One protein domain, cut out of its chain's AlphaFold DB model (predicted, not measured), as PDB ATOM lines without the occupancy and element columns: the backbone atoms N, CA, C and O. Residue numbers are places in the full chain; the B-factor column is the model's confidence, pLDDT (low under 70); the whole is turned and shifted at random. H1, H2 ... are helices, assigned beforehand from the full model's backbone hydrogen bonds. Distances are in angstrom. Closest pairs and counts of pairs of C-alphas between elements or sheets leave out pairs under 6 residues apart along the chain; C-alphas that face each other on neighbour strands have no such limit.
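AT A GLANCE: This is residues 15 to 63 of the 64 residues of an uncharacterized protein of Bacillus pseudomycoides (UniProt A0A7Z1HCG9). What shape appears? It is an open U of two helices: H1 kinks toward H2, which folds back after a tight link, leaving a gap between them. What makes it up? The printed part has 49 residues with two named helices, H1 then H2, and no named strand; its class is all helix. How spread is it? It is loose, with a radius of gyration of the C-alphas of 13.1 A, and flat, spanning 37 by 22 by 9 A.

IN THESE COORDINATES: Where is H1? It holds residues 15 to 40, 36.5 A from first to last C-alpha, beginning at C-alpha 15 (15.602, -55.528, 46.168). Where is H2? It holds residues 44 to 61, 26.1 A long, ending at C-alpha 61 (12.156, -39.105, 42.772).

HOW THE PARTS SIT: How does H1 run? It has a kink of 40 degrees near residue 29. Do the helices meet? They are near each other, with 5 pairs of C-alphas within 10 A and the closest 8.1 A apart. Are their backbones bonded? Every O i to N i+4 pair in H2 is within hydrogen-bond range, and 20 of 22 in H1.

THE WHOLE: How far does it reach? The C-alphas farthest apart, those of Leu 40 and Gln 63, are 38.3 A apart; the printed part has no cut. Where is confidence low? The model's pLDDT is under 70 at residues 15 to 20, 34, 38 to 47 and 63.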
ATOM      1  N   TRP A  15      14.248 -55.630  46.717       60.81
ATOM      2  CA  TRP A  15      15.602 -55.528  46.168       60.81
ATOM      3  C   TRP A  15      16.185 -54.115  46.237       60.81
ATOM      4  O   TRP A  15      17.336 -53.940  46.624       60.81
ATOM      5  N   LEU A  16      15.377 -53.097  45.939       63.97
ATOM      6  CA  LEU A  16      15.812 -51.702  45.957       63.97
ATOM      7  C   LEU A  16      16.145 -51.240  47.380       63.97
ATOM      8  O   LEU A  16      17.106 -50.507  47.597       63.97
ATOM      9  N   ARG A  17      15.382 -51.723  48.367       63.88
ATOM     10  CA  ARG A  17      15.667 -51.484  49.786       63.88
ATOM     11  C   ARG A  17      16.954 -52.165  50.229       63.88
ATOM     12  O   ARG A  17      17.723 -51.560  50.961       63.88
ATOM     13  N   ASN A  18      17.201 -53.389  49.768       68.19
ATOM     14  CA  ASN A  18      18.424 -54.113  50.106       68.19
ATOM     15  C   ASN A  18      19.667 -53.417  49.539       68.19
ATOM     16  O   ASN A  18      20.668 -53.277  50.236       68.19
ATOM     17  N   ILE A  19      19.563 -52.908  48.308       67.69
ATOM     18  CA  ILE A  19      20.608 -52.101  47.673       67.69
ATOM     19  C   ILE A  19      20.827 -50.801  48.453       67.69
ATOM     20  O   ILE A  19      21.970 -50.465  48.731       67.69
ATOM     21  N   GLN A  20      19.771 -50.093  48.872       66.94
ATOM     22  CA  GLN A  20      19.918 -48.876  49.684       66.94
ATOM     23  C   GLN A  20      20.592 -49.140  51.031       66.94
ATOM     24  O   GLN A  20      21.463 -48.371  51.423       66.94
ATOM     25  N   THR A  21      20.228 -50.221  51.724       75.25
ATOM     26  CA  THR A  21      20.879 -50.594  52.986       75.25
ATOM     27  C   THR A  21      22.352 -50.923  52.753       75.25
ATOM     28  O   THR A  21      23.205 -50.342  53.414       75.25
ATOM     29  N   MET A  22      22.668 -51.741  51.739       72.31
ATOM     30  CA  MET A  22      24.057 -52.030  51.370       72.31
ATOM     31  C   MET A  22      24.841 -50.765  51.020       72.31
ATOM     32  O   MET A  22      25.941 -50.577  51.523       72.31
ATOM     33  N   PHE A  23      24.279 -49.868  50.211       72.50
ATOM     34  CA  PHE A  23      24.917 -48.593  49.892       72.50
ATOM     35  C   PHE A  23      25.100 -47.716  51.131       72.50
ATOM     36  O   PHE A  23      26.116 -47.045  51.232       72.50
ATOM     37  N   SER A  24      24.164 -47.727  52.080       74.62
ATOM     38  CA  SER A  24      24.261 -46.942  53.312       74.62
ATOM     39  C   SER A  24      25.354 -47.465  54.249       74.62
ATOM     40  O   SER A  24      26.070 -46.664  54.844       74.62
ATOM     41  N   ASP A  25      25.515 -48.785  54.352       75.06
ATOM     42  CA  ASP A  25      26.592 -49.407  55.127       75.06
ATOM     43  C   ASP A  25      27.961 -49.244  54.443       75.06
ATOM     44  O   ASP A  25      28.955 -48.967  55.111       75.06
ATOM     45  N   PHE A  26      28.024 -49.321  53.107       77.62
ATOM     46  CA  PHE A  26      29.249 -49.061  52.334       77.62
ATOM     47  C   PHE A  26      29.611 -47.571  52.246       77.62
ATOM     48  O   PHE A  26      30.788 -47.232  52.110       77.62
ATOM     49  N   ALA A  27      28.635 -46.669  52.352       78.06
ATOM     50  CA  ALA A  27      28.869 -45.231  52.302       78.06
ATOM     51  C   ALA A  27      29.726 -44.752  53.478       78.06
ATOM     52  O   ALA A  27      30.531 -43.848  53.297       78.06
ATOM     53  N   ILE A  28      29.605 -45.357  54.664       80.06
ATOM     54  CA  ILE A  28      30.364 -44.955  55.860       80.06
ATOM     55  C   ILE A  28      31.885 -45.101  55.654       80.06
ATOM     56  O   ILE A  28      32.587 -44.094  55.780       80.06
ATOM     57  N   PRO A  29      32.431 -46.284  55.301       83.25
ATOM     58  CA  PRO A  29      33.861 -46.421  55.049       83.25
ATOM     59  C   PRO A  29      34.297 -45.607  53.828       83.25
ATOM     60  O   PRO A  29      35.319 -44.928  53.901       83.25
ATOM     61  N   LEU A  30      33.511 -45.590  52.746       80.94
ATOM     62  CA  LEU A  30      33.831 -44.800  51.552       80.94
ATOM     63  C   LEU A  30      33.946 -43.308  51.870       80.94
ATOM     64  O   LEU A  30      34.918 -42.693  51.456       80.94
ATOM     65  N   THR A  31      33.044 -42.744  52.676       79.25
ATOM     66  CA  THR A  31      33.078 -41.324  53.066       79.25
ATOM     67  C   THR A  31      34.303 -40.999  53.922       79.25
ATOM     68  O   THR A  31      34.869 -39.918  53.789       79.25
ATOM     69  N   ILE A  32      34.763 -41.926  54.770       82.31
ATOM     70  CA  ILE A  32      35.989 -41.745  55.564       82.31
ATOM     71  C   ILE A  32      37.220 -41.743  54.649       82.31
ATOM     72  O   ILE A  32      38.041 -40.828  54.727       82.31
ATOM     73  N   PHE A  33      37.330 -42.718  53.742       80.25
ATOM     74  CA  PHE A  33      38.414 -42.762  52.755       80.25
ATOM     75  C   PHE A  33      38.392 -41.541  51.830       80.25
ATOM     76  O   PHE A  33      39.434 -40.947  51.564       80.25
ATOM     77  N   GLN A  34      37.208 -41.131  51.386       67.19
ATOM     78  CA  GLN A  34      37.000 -39.991  50.503       67.19
ATOM     79  C   GLN A  34      37.288 -38.678  51.232       67.19
ATOM     80  O   GLN A  34      37.970 -37.828  50.675       67.19
ATOM     81  N   GLY A  35      36.930 -38.542  52.511       73.25
ATOM     82  CA  GLY A  35      37.286 -37.395  53.352       73.25
ATOM     83  C   GLY A  35      38.795 -37.251  53.553       73.25
ATOM     84  O   GLY A  35      39.339 -36.167  53.343       73.25
ATOM     85  N   ILE A  36      39.492 -38.354  53.849       76.25
ATOM     86  CA  ILE A  36      40.964 -38.387  53.908       76.25
ATOM     87  C   ILE A  36      41.556 -37.973  52.552       76.25
ATOM     88  O   ILE A  36      42.473 -37.157  52.484       76.25
ATOM     89  N   ARG A  37      40.985 -38.477  51.454       72.44
ATOM     90  CA  ARG A  37      41.412 -38.166  50.085       72.44
ATOM     91  C   ARG A  37      41.131 -36.703  49.702       72.44
ATOM     92  O   ARG A  37      41.938 -36.110  48.993       72.44
ATOM     93  N   THR A  38      40.057 -36.102  50.215       62.84
ATOM     94  CA  THR A  38      39.689 -34.689  49.991       62.84
ATOM     95  C   THR A  38      40.637 -33.742  50.729       62.84
ATOM     96  O   THR A  38      40.984 -32.686  50.208       62.84
ATOM     97  N   LEU A  39      41.085 -34.140  51.924       67.00
ATOM     98  CA  LEU A  39      42.051 -33.401  52.743       67.00
ATOM     99  C   LEU A  39      43.464 -33.411  52.142       67.00
ATOM    100  O   LEU A  39      44.202 -32.443  52.299       67.00
ATOM    101  N   LEU A  40      43.830 -34.496  51.453       64.44
ATOM    102  CA  LEU A  40      45.156 -34.670  50.853       64.44
ATOM    103  C   LEU A  40      45.260 -34.099  49.430       64.44
ATOM    104  O   LEU A  40      46.317 -33.600  49.054       64.44
ATOM    105  N   LEU A  41      44.187 -34.161  48.632       61.72
ATOM    106  CA  LEU A  41      44.144 -33.665  47.252       61.72
ATOM    107  C   LEU A  41      42.745 -33.096  46.958       61.72
ATOM    108  O   LEU A  41      41.830 -33.879  46.672       61.72
ATOM    109  N   PRO A  42      42.548 -31.763  46.983       60.16
ATOM    110  CA  PRO A  42      41.254 -31.153  46.700       60.16
ATOM    111  C   PRO A  42      40.940 -31.288  45.203       60.16
ATOM    112  O   PRO A  42      41.206 -30.391  44.408       60.16
ATOM    113  N   THR A  43      40.404 -32.432  44.775       69.25
ATOM    114  CA  THR A  43      39.992 -32.615  43.379       69.25
ATOM    115  C   THR A  43      38.518 -32.299  43.216       69.25
ATOM    116  O   THR A  43      37.656 -33.030  43.699       69.25
ATOM    117  N   LEU A  44      38.246 -31.255  42.438       64.19
ATOM    118  CA  LEU A  44      36.921 -30.798  41.999       64.19
ATOM    119  C   LEU A  44      36.048 -31.913  41.385       64.19
ATOM    120  O   LEU A  44      34.823 -31.838  41.421       64.19
ATOM    121  N   LEU A  45      36.679 -32.972  40.867       63.28
ATOM    122  CA  LEU A  45      36.035 -34.159  40.296       63.28
ATOM    123  C   LEU A  45      35.120 -34.892  41.300       63.28
ATOM    124  O   LEU A  45      34.089 -35.425  40.902       63.28
ATOM    125  N   ASP A  46      35.453 -34.857  42.593       64.06
ATOM    126  CA  ASP A  46      34.700 -35.536  43.658       64.06
ATOM    127  C   ASP A  46      33.349 -34.843  43.942       64.06
ATOM    128  O   ASP A  46      32.293 -35.477  43.993       64.06
ATOM    129  N   PHE A  47      33.357 -33.503  43.979       67.44
ATOM    130  CA  PHE A  47      32.156 -32.669  44.103       67.44
ATOM    131  C   PHE A  47      31.240 -32.756  42.876       67.44
ATOM    132  O   PHE A  47      30.018 -32.768  43.021       67.44
ATOM    133  N   VAL A  48      31.813 -32.831  41.669       78.06
ATOM    134  CA  VAL A  48      31.044 -32.951  40.417       78.06
ATOM    135  C   VAL A  48      30.278 -34.272  40.370       78.06
ATOM    136  O   VAL A  48      29.096 -34.283  40.028       78.06
ATOM    137  N   ILE A  49      30.913 -35.378  40.767       74.81
ATOM    138  CA  ILE A  49      30.263 -36.694  40.809       74.81
ATOM    139  C   ILE A  49      29.126 -36.705  41.842       74.81
ATOM    140  O   ILE A  49      28.028 -37.177  41.538       74.81
ATOM    141  N   LEU A  50      29.345 -36.123  43.025       71.19
ATOM    142  CA  LEU A  50      28.318 -36.019  44.067       71.19
ATOM    143  C   LEU A  50      27.125 -35.153  43.624       71.19
ATOM    144  O   LEU A  50      25.970 -35.532  43.833       71.19
ATOM    145  N   ALA A  51      27.378 -34.034  42.940       78.25
ATOM    146  CA  ALA A  51      26.332 -33.170  42.394       78.25
ATOM    147  C   ALA A  51      25.481 -33.878  41.322       78.25
ATOM    148  O   ALA A  51      24.253 -33.767  41.334       78.25
ATOM    149  N   ILE A  52      26.110 -34.660  40.436       82.19
ATOM    150  CA  ILE A  52      25.409 -35.463  39.420       82.19
ATOM    151  C   ILE A  52      24.517 -36.521  40.085       82.19
ATOM    152  O   ILE A  52      23.380 -36.727  39.658       82.19
ATOM    153  N   PHE A  53      24.991 -37.159  41.158       77.00
ATOM    154  CA  PHE A  53      24.235 -38.195  41.864       77.00
ATOM    155  C   PHE A  53      22.989 -37.640  42.575       77.00
ATOM    156  O   PHE A  53      21.917 -38.253  42.546       77.00
ATOM    157  N   ILE A  54      23.102 -36.443  43.154       77.12
ATOM    158  CA  ILE A  54      21.972 -35.714  43.747       77.12
ATOM    159  C   ILE A  54      20.964 -35.322  42.663       77.12
ATOM    160  O   ILE A  54      19.771 -35.586  42.815       77.12
ATOM    161  N   ALA A  55      21.427 -34.759  41.544       79.75
ATOM    162  CA  ALA A  55      20.558 -34.374  40.434       79.75
ATOM    163  C   ALA A  55      19.802 -35.579  39.840       79.75
ATOM    164  O   ALA A  55      18.594 -35.504  39.602       79.75
ATOM    165  N   ALA A  56      20.482 -36.715  39.662       74.06
ATOM    166  CA  ALA A  56      19.872 -37.955  39.188       74.06
ATOM    167  C   ALA A  56      18.822 -38.498  40.171       74.06
ATOM    168  O   ALA A  56      17.744 -38.922  39.755       74.06
ATOM    169  N   THR A  57      19.108 -38.437  41.473       77.00
ATOM    170  CA  THR A  57      18.179 -38.869  42.524       77.00
ATOM    171  C   THR A  57      16.925 -38.000  42.558       77.00
ATOM    172  O   THR A  57      15.819 -38.531  42.623       77.00
ATOM    173  N   ILE A  58      17.073 -36.676  42.457       76.69
ATOM    174  CA  ILE A  58      15.936 -35.747  42.394       76.69
ATOM    175  C   ILE A  58      15.088 -36.049  41.160       76.69
ATOM    176  O   ILE A  58      13.875 -36.180  41.284       76.69
ATOM    177  N   ARG A  59      15.715 -36.233  39.991       75.75
ATOM    178  CA  ARG A  59      15.010 -36.577  38.750       75.75
ATOM    179  C   ARG A  59      14.225 -37.881  38.870       75.75
ATOM    180  O   ARG A  59      13.083 -37.927  38.438       75.75
ATOM    181  N   LEU A  60      14.815 -38.922  39.456       71.31
ATOM    182  CA  LEU A  60      14.141 -40.208  39.660       71.31
ATOM    183  C   LEU A  60      13.029 -40.136  40.713       71.31
ATOM    184  O   LEU A  60      12.042 -40.849  40.592       71.31
ATOM    185  N   HIS A  61      13.171 -39.288  41.733       73.12
ATOM    186  CA  HIS A  61      12.156 -39.105  42.772       73.12
ATOM    187  C   HIS A  61      10.971 -38.244  42.310       73.12
ATOM    188  O   HIS A  61       9.852 -38.463  42.761       73.12
ATOM    189  N   TYR A  62      11.217 -37.273  41.426       73.62
ATOM    190  CA  TYR A  62      10.201 -36.385  40.854       73.62
ATOM    191  C   TYR A  62       9.617 -36.883  39.529       73.62
ATOM    192  O   TYR A  62       8.782 -36.191  38.949       73.62
ATOM    193  N   GLN A  63      10.041 -38.046  39.029       51.00
ATOM    194  CA  GLN A  63       9.382 -38.650  37.879       51.00
ATOM    195  C   GLN A  63       8.030 -39.218  38.356       51.00
ATOM    196  O   GLN A  63       8.047 -40.077  39.241       51.00
TER     197      GLN A  63